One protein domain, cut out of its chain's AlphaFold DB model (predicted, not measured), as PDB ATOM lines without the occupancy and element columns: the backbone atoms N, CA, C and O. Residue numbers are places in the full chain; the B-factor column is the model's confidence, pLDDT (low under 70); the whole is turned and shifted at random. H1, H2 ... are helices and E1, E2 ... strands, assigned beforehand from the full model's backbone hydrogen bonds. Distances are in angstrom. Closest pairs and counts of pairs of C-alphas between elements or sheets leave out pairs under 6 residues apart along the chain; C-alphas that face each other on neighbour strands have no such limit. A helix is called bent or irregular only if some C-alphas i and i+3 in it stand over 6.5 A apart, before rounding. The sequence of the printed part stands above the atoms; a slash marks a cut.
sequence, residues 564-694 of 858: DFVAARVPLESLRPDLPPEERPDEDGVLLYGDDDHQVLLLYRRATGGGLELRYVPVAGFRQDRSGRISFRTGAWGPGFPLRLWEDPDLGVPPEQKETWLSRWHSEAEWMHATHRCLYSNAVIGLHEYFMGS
ATOM      1  N   ASP A 564     240.619 298.321 319.666       97.31
ATOM      2  CA  ASP A 564     241.495 297.518 318.796       97.31
ATOM      3  C   ASP A 564     241.200 296.030 318.968       97.31
ATOM      4  O   ASP A 564     240.758 295.368 318.035       97.31
ATOM      5  N   PHE A 565     241.348 295.527 320.193       98.62
ATOM      6  CA  PHE A 565     241.003 294.157 320.546       98.62
ATOM      7  C   PHE A 565     240.587 294.055 322.014       98.62
ATOM      8  O   PHE A 565     240.825 294.950 322.833       98.62
ATOM      9  N   VAL A 566     239.962 292.932 322.350       98.81
ATOM     10  CA  VAL A 566     239.594 292.565 323.717       98.81
ATOM     11  C   VAL A 566     240.388 291.331 324.122       98.81
ATOM     12  O   VAL A 566     240.399 290.343 323.396       98.81
ATOM     13  N   ALA A 567     241.041 291.380 325.279       98.69
ATOM     14  CA  ALA A 567     241.794 290.267 325.834       98.69
ATOM     15  C   ALA A 567     241.064 289.631 327.026       98.69
ATOM     16  O   ALA A 567     240.528 290.339 327.883       98.69
ATOM     17  N   ALA A 568     241.073 288.300 327.098       98.50
ATOM     18  CA  ALA A 568     240.477 287.530 328.187       98.50
ATOM     19  C   ALA A 568     241.309 286.282 328.510       98.50
ATOM     20  O   ALA A 568     241.893 285.661 327.622       98.50
ATOM     21  N   ARG A 569     241.340 285.886 329.784       96.75
ATOM     22  CA  ARG A 569     242.022 284.664 330.229       96.75
ATOM     23  C   ARG A 569     241.257 283.418 329.774       96.75
ATOM     24  O   ARG A 569     240.050 283.332 329.992       96.75
ATOM     25  N   VAL A 570     241.971 282.425 329.250       96.06
ATOM     26  CA  VAL A 570     241.443 281.092 328.932       96.06
ATOM     27  C   VAL A 570     242.051 280.078 329.905       96.06
ATOM     28  O   VAL A 570     243.261 279.867 329.859       96.06
ATOM     29  N   PRO A 571     241.258 279.456 330.793       93.19
ATOM     30  CA  PRO A 571     241.794 278.519 331.774       93.19
ATOM     31  C   PRO A 571     242.495 277.311 331.138       93.19
ATOM     32  O   PRO A 571     242.039 276.784 330.119       93.19
ATOM     33  N   LEU A 572     243.577 276.841 331.758       92.81
ATOM     34  CA  LEU A 572     244.381 275.711 331.288       92.81
ATOM     35  C   LEU A 572     243.550 274.439 331.068       92.81
ATOM     36  O   LEU A 572     243.759 273.711 330.095       92.81
ATOM     37  N   GLU A 573     242.584 274.172 331.946       90.88
ATOM     38  CA  GLU A 573     241.673 273.033 331.834       90.88
ATOM     39  C   GLU A 573     240.835 273.061 330.551       90.88
ATOM     40  O   GLU A 573     240.482 272.003 330.034       90.88
ATOM     41  N   SER A 574     240.567 274.253 330.009       91.62
ATOM     42  CA  SER A 574     239.845 274.428 328.745       91.62
ATOM     43  C   SER A 574     240.750 274.220 327.526       91.62
ATOM     44  O   SER A 574     240.254 273.885 326.460       91.62
ATOM     45  N   LEU A 575     242.070 274.400 327.665       89.06
ATOM     46  CA  LEU A 575     243.041 274.350 326.560       89.06
ATOM     47  C   LEU A 575     243.568 272.941 326.268       89.06
ATOM     48  O   LEU A 575     243.782 272.574 325.115       89.06
ATOM     49  N   ARG A 576     243.803 272.140 327.312       79.62
ATOM     50  CA  ARG A 576     244.448 270.817 327.200       79.62
ATOM     51  C   ARG A 576     243.742 269.800 326.290       79.62
ATOM     52  O   ARG A 576     244.467 269.051 325.629       79.62
ATOM     53  N   PRO A 577     242.397 269.693 326.274       76.19
ATOM     54  CA  PRO A 577     241.725 268.627 325.530       76.19
ATOM     55  C   PRO A 577     241.846 268.762 324.011       76.19
ATOM     56  O   PRO A 577     241.907 267.748 323.321       76.19
ATOM     57  N   ASP A 578     241.892 269.995 323.503       72.62
ATOM     58  CA  ASP A 578     241.704 270.282 322.079       72.62
ATOM     59  C   ASP A 578     243.013 270.694 321.357       72.62
ATOM     60  O   ASP A 578     243.001 270.881 320.141       72.62
ATOM     61  N   LEU A 579     244.153 270.781 322.065       80.44
ATOM     62  CA  LEU A 579     245.477 271.072 321.485       80.44
ATOM     63  C   LEU A 579     246.357 269.808 321.315       80.44
ATOM     64  O   LEU A 579     246.392 268.957 322.224       80.44
ATOM     65  N   PRO A 580     247.121 269.691 320.204       81.19
ATOM     66  CA  PRO A 580     248.102 268.619 320.018       81.19
ATOM     67  C   PRO A 580     249.155 268.608 321.141       81.19
ATOM     68  O   PRO A 580     249.498 269.679 321.645       81.19
ATOM     69  N   PRO A 581     249.685 267.439 321.562       82.69
ATOM     70  CA  PRO A 581     250.601 267.321 322.704       82.69
ATOM     71  C   PRO A 581     251.785 268.298 322.708       82.69
ATOM     72  O   PRO A 581     252.109 268.865 323.748       82.69
ATOM     73  N   GLU A 582     252.401 268.521 321.554       81.19
ATOM     74  CA  GLU A 582     253.529 269.427 321.320       81.19
ATOM     75  C   GLU A 582     253.174 270.920 321.460       81.19
ATOM     76  O   GLU A 582     254.051 271.766 321.673       81.19
ATOM     77  N   GLU A 583     251.886 271.248 321.376       80.31
ATOM     78  CA  GLU A 583     251.341 272.600 321.500       80.31
ATOM     79  C   GLU A 583     250.717 272.861 322.871       80.31
ATOM     80  O   GLU A 583     250.228 273.962 323.121       80.31
ATOM     81  N   ARG A 584     250.710 271.868 323.769       87.81
ATOM     82  CA  ARG A 584     250.016 272.002 325.049       87.81
ATOM     83  C   ARG A 584     250.719 273.012 325.960       87.81
ATOM     84  O   ARG A 584     251.905 272.838 326.246       87.81
ATOM     85  N   PRO A 585     249.990 274.023 326.460       92.94
ATOM     86  CA  PRO A 585     250.480 274.890 327.522       92.94
ATOM     87  C   PRO A 585     250.474 274.161 328.876       92.94
ATOM     88  O   PRO A 585     249.805 273.132 329.050       92.94
ATOM     89  N   ASP A 586     251.175 274.726 329.857       91.94
ATOM     90  CA  ASP A 586     251.096 274.320 331.269       91.94
ATOM     91  C   ASP A 586     250.582 275.429 332.209       91.94
ATOM     92  O   ASP A 586     250.365 275.164 333.392       91.94
ATOM     93  N   GLU A 587     250.279 276.611 331.665       92.81
ATOM     94  CA  GLU A 587     249.602 277.733 332.326       92.81
ATOM     95  C   GLU A 587     248.313 278.123 331.566       92.81
ATOM     96  O   GLU A 587     248.064 277.670 330.444       92.81
ATOM     97  N   ASP A 588     247.464 278.963 332.170       94.50
ATOM     98  CA  ASP A 588     246.290 279.525 331.484       94.50
ATOM     99  C   ASP A 588     246.722 280.369 330.276       94.50
ATOM    100  O   ASP A 588     247.669 281.143 330.371       94.50
ATOM    101  N   GLY A 589     245.989 280.299 329.167       95.81
ATOM    102  CA  GLY A 589     246.231 281.117 327.978       95.81
ATOM    103  C   GLY A 589     245.523 282.473 328.011       95.81
ATOM    104  O   GLY A 589     244.751 282.790 328.924       95.81
ATOM    105  N   VAL A 590     245.737 283.275 326.966       98.12
ATOM    106  CA  VAL A 590     245.009 284.536 326.740       98.12
ATOM    107  C   VAL A 590     244.420 284.549 325.332       98.12
ATOM    108  O   VAL A 590     245.140 284.407 324.349       98.12
ATOM    109  N   LEU A 591     243.106 284.749 325.236       98.56
ATOM    110  CA  LEU A 591     242.408 285.024 323.983       98.56
ATOM    111  C   LEU A 591     242.491 286.521 323.692       98.56
ATOM    112  O   LEU A 591     242.074 287.320 324.528       98.56
ATOM    113  N   LEU A 592     242.963 286.890 322.504       98.75
ATOM    114  CA  LEU A 592     242.834 288.230 321.938       98.75
ATOM    115  C   LEU A 592     241.790 288.178 320.829       98.75
ATOM    116  O   LEU A 592     241.959 287.471 319.837       98.75
ATOM    117  N   TYR A 593     240.709 288.924 320.997       98.69
ATOM    118  CA  TYR A 593     239.591 288.963 320.069       98.69
ATOM    119  C   TYR A 593     239.587 290.310 319.340       98.69
ATOM    120  O   TYR A 593     239.348 291.345 319.970       98.69
ATOM    121  N   GLY A 594     239.875 290.299 318.035       97.81
ATOM    122  CA  GLY A 594     239.732 291.456 317.145       97.81
ATOM    123  C   GLY A 594     238.380 291.451 316.429       97.81
ATOM    124  O   GLY A 594     237.627 292.417 316.514       97.81
ATOM    125  N   ASP A 595     238.047 290.339 315.777       96.81
ATOM    126  CA  ASP A 595     236.716 290.025 315.243       96.81
ATOM    127  C   ASP A 595     236.527 288.495 315.143       96.81
ATOM    128  O   ASP A 595     237.269 287.742 315.771       96.81
ATOM    129  N   ASP A 596     235.507 288.008 314.430       95.75
ATOM    130  CA  ASP A 596     235.242 286.567 314.306       95.75
ATOM    131  C   ASP A 596     236.286 285.814 313.459       95.75
ATOM    132  O   ASP A 596     236.460 284.606 313.651       95.75
ATOM    133  N   ASP A 597     237.003 286.512 312.575       96.50
ATOM    134  CA  ASP A 597     237.989 285.932 311.657       96.50
ATOM    135  C   ASP A 597     239.440 286.205 312.099       96.50
ATOM    136  O   ASP A 597     240.337 285.433 311.763       96.50
ATOM    137  N   HIS A 598     239.668 287.255 312.895       97.31
ATOM    138  CA  HIS A 598     240.985 287.685 313.366       97.31
ATOM    139  C   HIS A 598     241.078 287.615 314.897       97.31
ATOM    140  O   HIS A 598     240.824 288.586 315.622       97.31
ATOM    141  N   GLN A 599     241.459 286.441 315.402       98.06
ATOM    142  CA  GLN A 599     241.653 286.175 316.828       98.06
ATOM    143  C   GLN A 599     243.013 285.526 317.066       98.06
ATOM    144  O   GLN A 599     243.631 284.964 316.165       98.06
ATOM    145  N   VAL A 600     243.486 285.594 318.306       98.12
ATOM    146  CA  VAL A 600     244.771 285.023 318.707       98.12
ATOM    147  C   VAL A 600     244.601 284.288 320.013       98.12
ATOM    148  O   VAL A 600     244.003 284.812 320.950       98.12
ATOM    149  N   LEU A 601     245.201 283.112 320.097       97.38
ATOM    150  CA  LEU A 601     245.431 282.431 321.352       97.38
ATOM    151  C   LEU A 601     246.914 282.536 321.714       97.38
ATOM    152  O   LEU A 601     247.778 282.015 321.007       97.38
ATOM    153  N   LEU A 602     247.206 283.232 322.810       97.50
ATOM    154  CA  LEU A 602     248.526 283.224 323.425       97.50
ATOM    155  C   LEU A 602     248.619 282.037 324.381       97.50
ATOM    156  O   LEU A 602     247.785 281.887 325.280       97.50
ATOM    157  N   LEU A 603     249.631 281.203 324.167       96.38
ATOM    158  CA  LEU A 603     249.908 280.007 324.952       96.38
ATOM    159  C   LEU A 603     251.222 280.174 325.704       96.38
ATOM    160  O   LEU A 603     252.161 280.785 325.188       96.38
ATOM    161  N   TYR A 604     251.297 279.585 326.896       95.06
ATOM    162  CA  TYR A 604     252.462 279.690 327.766       95.06
ATOM    163  C   TYR A 604     252.837 278.330 328.341       95.06
ATOM    164  O   TYR A 604     251.964 277.521 328.675       95.06
ATOM    165  N   ARG A 605     254.141 278.084 328.453       93.19
ATOM    166  CA  ARG A 605     254.660 276.908 329.146       93.19
ATOM    167  C   ARG A 605     255.977 277.183 329.856       93.19
ATOM    168  O   ARG A 605     256.692 278.122 329.500       93.19
ATOM    169  N   ARG A 606     256.342 276.332 330.810       90.62
ATOM    170  CA  ARG A 606     257.659 276.341 331.449       90.62
ATOM    171  C   ARG A 606     258.604 275.380 330.735       90.62
ATOM    172  O   ARG A 606     258.337 274.188 330.599       90.62
ATOM    173  N   ALA A 607     259.750 275.897 330.298       86.31
ATOM    174  CA  ALA A 607     260.842 275.072 329.799       86.31
ATOM    175  C   ALA A 607     261.435 274.208 330.928       86.31
ATOM    176  O   ALA A 607     261.308 274.529 332.111       86.31
ATOM    177  N   THR A 608     262.177 273.151 330.582       76.38
ATOM    178  CA  THR A 608     262.829 272.244 331.554       76.38
ATOM    179  C   THR A 608     263.775 272.969 332.529       76.38
ATOM    180  O   THR A 608     264.024 272.474 333.623       76.38
ATOM    181  N   GLY A 609     264.275 274.156 332.163       71.25
ATOM    182  CA  GLY A 609     265.089 275.032 333.018       71.25
ATOM    183  C   GLY A 609     264.312 276.101 333.806       71.25
ATOM    184  O   GLY A 609     264.942 276.990 334.369       71.25
ATOM    185  N   GLY A 610     262.975 276.073 333.812       78.00
ATOM    186  CA  GLY A 610     262.107 277.011 334.545       78.00
ATOM    187  C   GLY A 610     261.778 278.329 333.825       78.00
ATOM    188  O   GLY A 610     260.899 279.068 334.275       78.00
ATOM    189  N   GLY A 611     262.438 278.619 332.700       85.19
ATOM    190  CA  GLY A 611     262.141 279.787 331.863       85.19
ATOM    191  C   GLY A 611     260.747 279.719 331.232       85.19
ATOM    192  O   GLY A 611     260.247 278.630 330.948       85.19
ATOM    193  N   LEU A 612     260.119 280.876 331.022       90.81
ATOM    194  CA  LEU A 612     258.828 280.979 330.347       90.81
ATOM    195  C   LEU A 612     259.015 280.934 328.825       90.81
ATOM    196  O   LEU A 612     259.811 281.692 328.268       90.81
ATOM    197  N   GLU A 613     258.245 280.080 328.157       95.38
ATOM    198  CA  GLU A 613     258.094 280.060 326.706       95.38
ATOM    199  C   GLU A 613     256.673 280.476 326.323       95.38
ATOM    200  O   GLU A 613     255.696 280.068 326.954       95.38
ATOM    201  N   LEU A 614     256.561 281.282 325.270       96.75
ATOM    202  CA  LEU A 614     255.319 281.871 324.794       96.75
ATOM    203  C   LEU A 614     255.132 281.538 323.316       96.75
ATOM    204  O   LEU A 614     256.100 281.499 322.549       96.75
ATOM    205  N   ARG A 615     253.879 281.346 322.909       96.12
ATOM    206  CA  ARG A 615     253.504 281.089 321.518       96.12
ATOM    207  C   ARG A 615     252.268 281.888 321.131       96.12
ATOM    208  O   ARG A 615     251.322 281.991 321.908       96.12
ATOM    209  N   TYR A 616     252.282 282.419 319.912       96.75
ATOM    210  CA  TYR A 616     251.172 283.142 319.303       96.75
ATOM    211  C   TYR A 616     250.491 282.233 318.277       96.75
ATOM    212  O   TYR A 616     251.134 281.787 317.329       96.75
ATOM    213  N   VAL A 617     249.199 281.957 318.454       95.88
ATOM    214  CA  VAL A 617     248.434 281.083 317.555       95.88
ATOM    215  C   VAL A 617     247.275 281.870 316.938       95.88
ATOM    216  O   VAL A 617     246.325 282.187 317.655       95.88
ATOM    217  N   PRO A 618     247.316 282.192 315.631       97.06
ATOM    218  CA  PRO A 618     246.168 282.764 314.936       97.06
ATOM    219  C   PRO A 618     244.998 281.776 314.944       97.06
ATOM    220  O   PRO A 618     245.159 280.602 314.604       97.06
ATOM    221  N   VAL A 619     243.809 282.238 315.324       96.25
ATOM    222  CA  VAL A 619     242.585 281.427 315.363       96.25
ATOM    223  C   VAL A 619     241.391 282.214 314.821       96.25
ATOM    224  O   VAL A 619     241.418 283.439 314.748       96.25
ATOM    225  N   ALA A 620     240.336 281.502 314.438       96.88
ATOM    226  CA  ALA A 620     239.074 282.071 313.980       96.88
ATOM    227  C   ALA A 620     237.887 281.302 314.568       96.88
ATOM    228  O   ALA A 620     237.936 280.075 314.740       96.88
ATOM    229  N   GLY A 621     236.795 282.020 314.830       96.12
ATOM    230  CA  GLY A 621     235.554 281.454 315.352       96.12
ATOM    231  C   GLY A 621     235.692 280.801 316.730       96.12
ATOM    232  O   GLY A 621     235.014 279.807 316.980       96.12
ATOM    233  N   PHE A 622     236.554 281.325 317.610       96.88
ATOM    234  CA  PHE A 622     236.741 280.806 318.964       96.88
ATOM    235  C   PHE A 622     235.427 280.828 319.747       96.88
ATOM    236  O   PHE A 622     234.821 281.877 319.973       96.88
ATOM    237  N   ARG A 623     234.988 279.658 320.200       96.94
ATOM    238  CA  ARG A 623     233.801 279.470 321.036       96.94
ATOM    239  C   ARG A 623     234.149 278.574 322.206       96.94
ATOM    240  O   ARG A 623     234.870 277.594 322.036       96.94
ATOM    241  N   GLN A 624     233.589 278.884 323.367       96.75
ATOM    242  CA  GLN A 624     233.566 277.965 324.496       96.75
ATOM    243  C   GLN A 624     232.122 277.546 324.749       96.75
ATOM    244  O   GLN A 624     231.225 278.390 324.747       96.75
ATOM    245  N   ASP A 625     231.886 276.253 324.944       94.69
ATOM    246  CA  ASP A 625     230.575 275.751 325.333       94.69
ATOM    247  C   ASP A 625     230.365 275.805 326.857       94.69
ATOM    248  O   ASP A 625     231.260 276.132 327.638       94.69
ATOM    249  N   ARG A 626     229.155 275.465 327.308       90.81
ATOM    250  CA  ARG A 626     228.793 275.506 328.734       90.81
ATOM    251  C   ARG A 626     229.553 274.483 329.593       90.81
ATOM    252  O   ARG A 626     229.547 274.617 330.813       90.81
ATOM    253  N   SER A 627     230.158 273.458 328.985       90.12
ATOM    254  CA  SER A 627     231.004 272.474 329.676       90.12
ATOM    255  C   SER A 627     232.449 272.952 329.848       90.12
ATOM    256  O   SER A 627     233.223 272.316 330.558       90.12
ATOM    257  N   GLY A 628     232.802 274.084 329.230       91.25
ATOM    258  CA  GLY A 628     234.150 274.640 329.231       91.25
ATOM    259  C   GLY A 628     234.995 274.190 328.041       91.25
ATOM    260  O   GLY A 628     236.128 274.656 327.909       91.25
ATOM    261  N   ARG A 629     234.460 273.342 327.153       93.75
ATOM    262  CA  ARG A 629     235.174 272.882 325.961       93.75
ATOM    263  C   ARG A 629     235.294 274.011 324.945       93.75
ATOM    264  O   ARG A 629     234.323 274.729 324.700       93.75
ATOM    265  N   ILE A 630     236.473 274.147 324.346       94.94
ATOM    266  CA  ILE A 630     236.746 275.175 323.343       94.94
ATOM    267  C   ILE A 630     236.690 274.590 321.932       94.94
ATOM    268  O   ILE A 630     236.944 273.413 321.700       94.94
ATOM    269  N   SER A 631     236.347 275.431 320.967       94.50
ATOM    270  CA  SER A 631     236.396 275.099 319.546       94.50
ATOM    271  C   SER A 631     236.809 276.331 318.755       94.50
ATOM    272  O   SER A 631     236.345 277.435 319.036       94.50
ATOM    273  N   PHE A 632     237.708 276.148 317.794       94.88
ATOM    274  CA  PHE A 632     238.199 277.190 316.900       94.88
ATOM    275  C   PHE A 632     238.807 276.543 315.652       94.88
ATOM    276  O   PHE A 632     239.035 275.332 315.610       94.88
ATOM    277  N   ARG A 633     239.081 277.354 314.630       94.12
ATOM    278  CA  ARG A 633     239.910 276.964 313.483       94.12
ATOM    279  C   ARG A 633     241.238 277.698 313.574       94.12
ATOM    280  O   ARG A 633     241.228 278.900 313.818       94.12
ATOM    281  N   THR A 634     242.354 277.012 313.360       91.75
ATOM    282  CA  THR A 634     243.653 277.684 313.224       91.75
ATOM    283  C   THR A 634     243.640 278.553 311.965       91.75
ATOM    284  O   THR A 634     243.223 278.096 310.898       91.75
ATOM    285  N   GLY A 635     244.036 279.815 312.108       86.31
ATOM    286  CA  GLY A 635     244.127 280.776 311.013       86.31
ATOM    287  C   GLY A 635     245.470 280.684 310.292       86.31
ATOM    288  O   GLY A 635     246.486 280.354 310.902       86.31
ATOM    289  N   ALA A 636     245.480 280.996 308.995       91.81
ATOM    290  CA  ALA A 636     246.724 281.262 308.277       91.81
ATOM    291  C   ALA A 636     247.279 282.628 308.697       91.81
ATOM    292  O   ALA A 636     246.514 283.542 309.017       91.81
ATOM    293  N   TRP A 637     248.600 282.780 308.669       94.44
ATOM    294  CA  TRP A 637     249.226 284.066 308.941       94.44
ATOM    295  C   TRP A 637     248.826 285.119 307.902       94.44
ATOM    296  O   TRP A 637     248.784 284.859 306.700       94.44
ATOM    297  N   GLY A 638     248.526 286.325 308.380       94.56
ATOM    298  CA  GLY A 638     248.040 287.428 307.561       94.56
ATOM    299  C   GLY A 638     247.903 288.723 308.365       94.56
ATOM    300  O   GLY A 638     248.097 288.711 309.580       94.56
ATOM    301  N   PRO A 639     247.610 289.854 307.704       96.38
ATOM    302  CA  PRO A 639     247.374 291.124 308.384       96.38
ATOM    303  C   PRO A 639     246.057 291.112 309.175       96.38
ATOM    304  O   PRO A 639     245.145 290.352 308.857       96.38
ATOM    305  N   GLY A 640     245.922 292.010 310.152       94.94
ATOM    306  CA  GLY A 640     244.658 292.263 310.852       94.94
ATOM    307  C   GLY A 640     244.465 291.484 312.153       94.94
ATOM    308  O   GLY A 640     243.559 291.813 312.919       94.94
ATOM    309  N   PHE A 641     245.327 290.511 312.459       97.75
ATOM    310  CA  PHE A 641     245.312 289.879 313.777       97.75
ATOM    311  C   PHE A 641     245.737 290.869 314.880       97.75
ATOM    312  O   PHE A 641     246.612 291.716 314.659       97.75
ATOM    313  N   PRO A 642     245.163 290.761 316.096       98.06
ATOM    314  CA  PRO A 642     245.616 291.504 317.270       98.06
ATOM    315  C   PRO A 642     247.145 291.531 317.421       98.06
ATOM    316  O   PRO A 642     247.824 290.537 317.175       98.06
ATOM    317  N   LEU A 643     247.692 292.665 317.866       97.62
ATOM    318  CA  LEU A 643     249.136 292.961 317.947       97.62
ATOM    319  C   LEU A 643     249.855 293.197 316.607       97.62
ATOM    320  O   LEU A 643     250.999 293.640 316.631       97.62
ATOM    321  N   ARG A 644     249.206 292.958 315.459       97.06
ATOM    322  CA  ARG A 644     249.678 293.357 314.116       97.06
ATOM    323  C   ARG A 644     251.099 292.900 313.759       97.06
ATOM    324  O   ARG A 644     251.775 293.524 312.950       97.06
ATOM    325  N   LEU A 645     251.570 291.806 314.367       96.75
ATOM    326  CA  LEU A 645     252.949 291.326 314.215       96.75
ATOM    327  C   LEU A 645     253.263 290.930 312.763       96.75
ATOM    328  O   LEU A 645     254.402 291.057 312.304       96.75
ATOM    329  N   TRP A 646     252.259 290.446 312.027       96.38
ATOM    330  CA  TRP A 646     252.443 289.992 310.653       96.38
ATOM    331  C   TRP A 646     252.686 291.143 309.671       96.38
ATOM    332  O   TRP A 646     253.499 291.031 308.756       96.38
ATOM    333  N   GLU A 647     252.010 292.264 309.863       96.12
ATOM    334  CA  GLU A 647     252.115 293.448 309.015       96.12
ATOM    335  C   GLU A 647     253.146 294.470 309.513       96.12
ATOM    336  O   GLU A 647     253.448 295.419 308.792       96.12
ATOM    337  N   ASP A 648     253.705 294.280 310.712       97.12
ATOM    338  CA  ASP A 648     254.691 295.202 311.273       97.12
ATOM    339  C   ASP A 648     256.036 295.137 310.515       97.12
ATOM    340  O   ASP A 648     256.631 294.050 310.421       97.12
ATOM    341  N   PRO A 649     256.526 296.268 309.966       96.06
ATOM    342  CA  PRO A 649     257.790 296.321 309.236       96.06
ATOM    343  C   PRO A 649     259.024 296.271 310.147       96.06
ATOM    344  O   PRO A 649     260.108 295.948 309.665       96.06
ATOM    345  N   ASP A 650     258.875 296.574 311.439       97.25
ATOM    346  CA  ASP A 650     259.970 296.625 312.411       97.25
ATOM    347  C   ASP A 650     260.156 295.296 313.169       97.25
ATOM    348  O   ASP A 650     260.972 295.213 314.095       97.25
ATOM    349  N   LEU A 651     259.436 294.237 312.769       97.62
ATOM    350  CA  LEU A 651     259.643 292.891 313.298       97.62
ATOM    351  C   LEU A 651     261.056 292.403 312.954       97.62
ATOM    352  O   LEU A 651     261.406 292.230 311.789       97.62
ATOM    353  N   GLY A 652     261.849 292.108 313.985       96.62
ATOM    354  CA  GLY A 652     263.243 291.663 313.894       96.62
ATOM    355  C   GLY A 652     263.433 290.221 313.414       96.62
ATOM    356  O   GLY A 652     264.354 289.548 313.867       96.62
ATOM    357  N   VAL A 653     262.559 289.735 312.531       96.25
ATOM    358  CA  VAL A 653     262.591 288.387 311.956       96.25
ATOM    359  C   VAL A 653     262.678 288.511 310.433       96.25
ATOM    360  O   VAL A 653     261.886 289.259 309.855       96.25
ATOM    361  N   PRO A 654     263.592 287.784 309.760       94.00
ATOM    362  CA  PRO A 654     263.688 287.818 308.304       94.00
ATOM    363  C   PRO A 654     262.344 287.480 307.627       94.00
ATOM    364  O   PRO A 654     261.694 286.515 308.049       94.00
ATOM    365  N   PRO A 655     261.906 288.227 306.590       91.81
ATOM    366  CA  PRO A 655     260.602 288.024 305.952       91.81
ATOM    367  C   PRO A 655     260.343 286.583 305.499       91.81
ATOM    368  O   PRO A 655     259.241 286.068 305.673       91.81
ATOM    369  N   GLU A 656     261.366 285.901 304.983       93.88
ATOM    370  CA  GLU A 656     261.294 284.515 304.513       93.88
ATOM    371  C   GLU A 656     261.164 283.478 305.642       93.88
ATOM    372  O   GLU A 656     260.785 282.336 305.395       93.88
ATOM    373  N   GLN A 657     261.441 283.872 306.888       94.88
ATOM    374  CA  GLN A 657     261.327 283.028 308.082       94.88
ATOM    375  C   GLN A 657     260.147 283.432 308.972       94.88
ATOM    376  O   GLN A 657     259.893 282.770 309.978       94.88
ATOM    377  N   LYS A 658     259.417 284.494 308.613       94.50
ATOM    378  CA  LYS A 658     258.426 285.153 309.468       94.50
ATOM    379  C   LYS A 658     257.353 284.198 309.987       94.50
ATOM    380  O   LYS A 658     257.168 284.086 311.194       94.50
ATOM    381  N   GLU A 659     256.705 283.454 309.095       94.75
ATOM    382  CA  GLU A 659     255.685 282.459 309.461       94.75
ATOM    383  C   GLU A 659     256.263 281.313 310.296       94.75
ATOM    384  O   GLU A 659     255.683 280.925 311.313       94.75
ATOM    385  N   THR A 660     257.428 280.793 309.901       94.88
ATOM    386  CA  THR A 660     258.066 279.670 310.602       94.88
ATOM    387  C   THR A 660     258.490 280.061 312.015       94.88
ATOM    388  O   THR A 660     258.343 279.260 312.933       94.88
ATOM    389  N   TRP A 661     259.002 281.277 312.206       96.88
ATOM    390  CA  TRP A 661     259.388 281.794 313.515       96.88
ATOM    391  C   TRP A 661     258.150 282.055 314.376       96.88
ATOM    392  O   TRP A 661     258.001 281.441 315.424       96.88
ATOM    393  N   LEU A 662     257.191 282.854 313.893       95.69
ATOM    394  CA  LEU A 662     256.005 283.225 314.674       95.69
ATOM    395  C   LEU A 662     255.165 282.015 315.123       95.69
ATOM    396  O   LEU A 662     254.476 282.080 316.139       95.69
ATOM    397  N   SER A 663     255.239 280.903 314.388       91.50
ATOM    398  CA  SER A 663     254.517 279.669 314.704       91.50
ATOM    399  C   SER A 663     255.162 278.821 315.807       91.50
ATOM    400  O   SER A 663     254.574 277.803 316.182       91.50
ATOM    401  N   ARG A 664     256.344 279.176 316.329       94.56
ATOM    402  CA  ARG A 664     257.093 278.377 317.315       94.56
ATOM    403  C   ARG A 664     256.966 278.923 318.738       94.56
ATOM    404  O   ARG A 664     256.506 280.032 318.985       94.56
ATOM    405  N   TRP A 665     257.361 278.080 319.688       96.00
ATOM    406  CA  TRP A 665     257.599 278.483 321.068       96.00
ATOM    407  C   TRP A 665     258.902 279.272 321.153       96.00
ATOM    408  O   TRP A 665     259.917 278.824 320.618       96.00
ATOM    409  N   HIS A 666     258.863 280.401 321.854       96.94
ATOM    410  CA  HIS A 666     260.025 281.251 322.089       96.94
ATOM    411  C   HIS A 666     260.083 281.695 323.541       96.94
ATOM    412  O   HIS A 666     259.055 281.945 324.172       96.94
ATOM    413  N   SER A 667     261.295 281.826 324.058       95.75
ATOM    414  CA  SER A 667     261.550 282.463 325.343       95.75
ATOM    415  C   SER A 667     261.158 283.943 325.327       95.75
ATOM    416  O   SER A 667     261.037 284.585 324.282       95.75
ATOM    417  N   GLU A 668     261.013 284.521 326.515       93.62
ATOM    418  CA  GLU A 668     260.754 285.955 326.685       93.62
ATOM    419  C   GLU A 668     261.831 286.826 326.035       93.62
ATOM    420  O   GLU A 668     261.517 287.845 325.425       93.62
ATOM    421  N   ALA A 669     263.098 286.419 326.137       93.56
ATOM    422  CA  ALA A 669     264.209 287.149 325.541       93.56
ATOM    423  C   ALA A 669     264.115 287.154 324.009       93.56
ATOM    424  O   ALA A 669     264.247 288.208 323.391       93.56
ATOM    425  N   GLU A 670     263.831 286.003 323.393       96.81
ATOM    426  CA  GLU A 670     263.649 285.898 321.939       96.81
ATOM    427  C   GLU A 670     262.475 286.750 321.450       96.81
ATOM    428  O   GLU A 670     262.628 287.485 320.473       96.81
ATOM    429  N   TRP A 671     261.338 286.714 322.156       97.38
ATOM    430  CA  TRP A 671     260.208 287.599 321.865       97.38
ATOM    431  C   TRP A 671     260.611 289.069 321.962       97.38
ATOM    432  O   TRP A 671     260.393 289.822 321.018       97.38
ATOM    433  N   MET A 672     261.256 289.472 323.058       96.50
ATOM    434  CA  MET A 672     261.678 290.856 323.269       96.50
ATOM    435  C   MET A 672     262.625 291.345 322.164       96.50
ATOM    436  O   MET A 672     262.448 292.442 321.631       96.50
ATOM    437  N   HIS A 673     263.604 290.530 321.765       97.44
ATOM    438  CA  HIS A 673     264.496 290.860 320.654       97.44
ATOM    439  C   HIS A 673     263.738 291.067 319.346       97.44
ATOM    440  O   HIS A 673     263.965 292.076 318.674       97.44
ATOM    441  N   ALA A 674     262.827 290.151 319.016       97.94
ATOM    442  CA  ALA A 674     262.067 290.203 317.778       97.94
ATOM    443  C   ALA A 674     261.105 291.396 317.730       97.94
ATOM    444  O   ALA A 674     260.955 292.003 316.672       97.94
ATOM    445  N   THR A 675     260.463 291.753 318.849       97.88
ATOM    446  CA  THR A 675     259.315 292.672 318.819       97.88
ATOM    447  C   THR A 675     259.570 294.062 319.392       97.88
ATOM    448  O   THR A 675     258.770 294.948 319.118       97.88
ATOM    449  N   HIS A 676     260.661 294.334 320.128       97.31
ATOM    450  CA  HIS A 676     260.830 295.618 320.845       97.31
ATOM    451  C   HIS A 676     260.714 296.888 319.973       97.31
ATOM    452  O   HIS A 676     260.444 297.973 320.497       97.31
ATOM    453  N   ARG A 677     260.938 296.786 318.655       97.12
ATOM    454  CA  ARG A 677     260.804 297.904 317.703       97.12
ATOM    455  C   ARG A 677     259.432 298.004 317.045       97.12
ATOM    456  O   ARG A 677     259.095 299.104 316.621       97.12
ATOM    457  N   CYS A 678     258.655 296.923 317.039       97.88
ATOM    458  CA  CYS A 678     257.300 296.886 316.499       97.88
ATOM    459  C   CYS A 678     256.394 297.924 317.170       97.88
ATOM    460  O   CYS A 678     256.639 298.355 318.302       97.88
ATOM    461  N   LEU A 679     255.278 298.247 316.516       96.50
ATOM    462  CA  LEU A 679     254.177 299.034 317.065       96.50
ATOM    463  C   LEU A 679     253.764 298.511 318.441       96.50
ATOM    464  O   LEU A 679     253.618 299.298 319.372       96.50
ATOM    465  N   TYR A 680     253.626 297.192 318.574       97.31
ATOM    466  CA  TYR A 680     253.386 296.498 319.835       97.31
ATOM    467  C   TYR A 680     254.680 295.858 320.345       97.31
ATOM    468  O   TYR A 680     254.977 294.704 320.051       97.31
ATOM    469  N   SER A 681     255.452 296.627 321.113       94.75
ATOM    470  CA  SER A 681     256.840 296.282 321.469       94.75
ATOM    471  C   SER A 681     257.014 294.954 322.218       94.75
ATOM    472  O   SER A 681     257.785 294.106 321.800       94.75
ATOM    473  N   ASN A 682     256.337 294.758 323.346       94.25
ATOM    474  CA  ASN A 682     256.504 293.586 324.209       94.25
ATOM    475  C   ASN A 682     255.155 293.014 324.662       94.25
ATOM    476  O   ASN A 682     255.064 292.351 325.692       94.25
ATOM    477  N   ALA A 683     254.100 293.248 323.879       96.94
ATOM    478  CA  ALA A 683     252.724 292.913 324.235       96.94
ATOM    479  C   ALA A 683     252.509 291.424 324.556       96.94
ATOM    480  O   ALA A 683     251.753 291.107 325.468       96.94
ATOM    481  N   VAL A 684     253.189 290.510 323.851       96.69
ATOM    482  CA  VAL A 684     253.094 289.056 324.101       96.69
ATOM    483  C   VAL A 684     253.528 288.716 325.534       96.69
ATOM    484  O   VAL A 684     252.853 287.950 326.222       96.69
ATOM    485  N   ILE A 685     254.605 289.352 326.001       95.75
ATOM    486  CA  ILE A 685     255.138 289.225 327.363       95.75
ATOM    487  C   ILE A 685     254.245 289.990 328.349       95.75
ATOM    488  O   ILE A 685     253.872 289.470 329.398       95.75
ATOM    489  N   GLY A 686     253.843 291.214 328.005       96.12
ATOM    490  CA  GLY A 686     253.051 292.070 328.886       96.12
ATOM    491  C   GLY A 686     251.634 291.571 329.155       96.12
ATOM    492  O   GLY A 686     251.099 291.814 330.235       96.12
ATOM    493  N   LEU A 687     251.029 290.832 328.222       97.38
ATOM    494  CA  LEU A 687     249.738 290.169 328.427       97.38
ATOM    495  C   LEU A 687     249.856 288.978 329.386       97.38
ATOM    496  O   LEU A 687     248.960 288.783 330.213       97.38
ATOM    497  N   HIS A 688     250.967 288.233 329.337       95.25
ATOM    498  CA  HIS A 688     251.282 287.231 330.360       95.25
ATOM    499  C   HIS A 688     251.460 287.899 331.726       95.25
ATOM    500  O   HIS A 688     250.783 287.524 332.681       95.25
ATOM    501  N   GLU A 689     252.264 288.962 331.803       94.00
ATOM    502  CA  GLU A 689     252.476 289.725 333.039       94.00
ATOM    503  C   GLU A 689     251.146 290.235 333.627       94.00
ATOM    504  O   GLU A 689     250.893 290.116 334.825       94.00
ATOM    505  N   TYR A 690     250.246 290.738 332.778       94.81
ATOM    506  CA  TYR A 690     248.949 291.251 333.204       94.81
ATOM    507  C   TYR A 690     248.022 290.151 333.753       94.81
ATOM    508  O   TYR A 690     247.464 290.308 334.840       94.81
ATOM    509  N   PHE A 691     247.832 289.034 333.042       93.50
ATOM    510  CA  PHE A 691     246.856 288.012 333.454       93.50
ATOM    511  C   PHE A 691     247.436 286.935 334.389       93.50
ATOM    512  O   PHE A 691     246.740 286.495 335.314       93.50
ATOM    513  N   MET A 692     248.688 286.525 334.170       87.50
ATOM    514  CA  MET A 692     249.370 285.439 334.888       87.50
ATOM    515  C   MET A 692     250.362 285.909 335.942       87.50
ATOM    516  O   MET A 692     250.600 285.146 336.882       87.50
ATOM    517  N   GLY A 693     250.876 287.144 335.842       68.69
ATOM    518  CA  GLY A 693     251.841 287.714 336.787       68.69
ATOM    519  C   GLY A 693     251.481 287.363 338.228       68.69
ATOM    520  O   GLY A 693     250.390 287.688 338.720       68.69
ATOM    521  N   SER A 694     252.354 286.590 338.864       62.44
ATOM    522  CA  SER A 694     252.169 286.052 340.208       62.44
ATOM    523  C   SER A 694     253.268 286.618 341.092       62.44
ATOM    524  O   SER A 694     254.416 286.722 340.667       62.44
TER     525      SER A 694
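This is residues 564 to 694 of the 858 residues of the protein "Alkaline phosphatase family protein" of Acidobacteria bacterium (UniProt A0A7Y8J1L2). A strongly twisted sheet of five strands forms the body, with helix H4 packed over E2 and E3 and a sharp bend in the long strand E4. The turn between E4 and E5 lies at one end of the longest axis; helices H2 and H3, which only graze the sheet, lie toward the opposite end. The 131 printed residues hold four named helices and five named strands, in the order E1 H1 E2 E3 E4 E5 H2 H3 H4, and the sheet runs E1 E2 E3 E4 E5, antiparallel throughout. The class is mixed, helices and strands; the whole is compact, with a radius of gyration of the C-alphas of 14.0 A and spans of 41 by 36 by 25 A.

E1, residues 564 to 570, begins at C-alpha 564 (241.495, 297.518, 318.796) and is 19.3 A long. H1 is residues 572 to 575, and E2 residues 589 to 593. E3, residues 599 to 606, is 23.8 A long. E4, residues 612 to 624, is 26.1 A long and bends by 107 degrees at Gly 621, at (235.554, 281.454, 315.352). E5 is residues 630 to 634. H2, residues 655 to 662, is irregular: C-alphas 656 and 659 are 7.8 A apart. H3 is residues 668 to 675. H4, residues 683 to 692, is 13.4 A long and ends at C-alpha 692 (249.370, 285.439, 334.888).

E1 and E5 are the edge strands. N 568 and O 591, 2.9 A, pair E1 with E2. E2 to E5 form a meander, each strand the antiparallel neighbour of the one before, and its pairs are hairpins: N 592 and O 600 are 2.8 A apart, N 601 and O 617 2.8 A, N 620 and O 633 2.8 A. E4 is staggered, pairing with E3 over residues 612 to 619 and with E5 over 619 to 624. H4 on one face of the sheet makes two layers, a helix layer and a strand layer. Its height over the sheet is 7.9 A. It runs slantwise to the strands, only just, at 59.8 degrees to E2 on the local plane. The closest C-alphas of E2 and H4, those of Val 590 and Leu 687, are 7.5 A apart. H3 and H4, a helical hairpin, touch at Glu 668 and Ile 685, their closest C-alphas, 6.5 A apart, at a steep tilt of 39 degrees, opposite ways. H1 only grazes the sheet with residues 572 to 575, H3 with 668 to 671; H2 is only just on it, with 5 pairs of C-alphas within 10 A, and grazes it with 661 to 662. H2 and H3 are apart. Residues 613 to 614 of E4 pair antiparallel with 666 to 667. Every O i to N i+4 pair is within hydrogen-bond range in H3, 5 of 6 in H4 and 2 of 4 in H2; H1 is too short for one.

The C-alphas farthest apart, those of Arg 626 and Pro 654, are 42.3 A apart. The printed part has no cut. The links from H1 to E2 and from E5 to H2 are long, with 13 and 20 residues. The mean pLDDT of the printed part is 93.3; residues 693 to 694 are under 70.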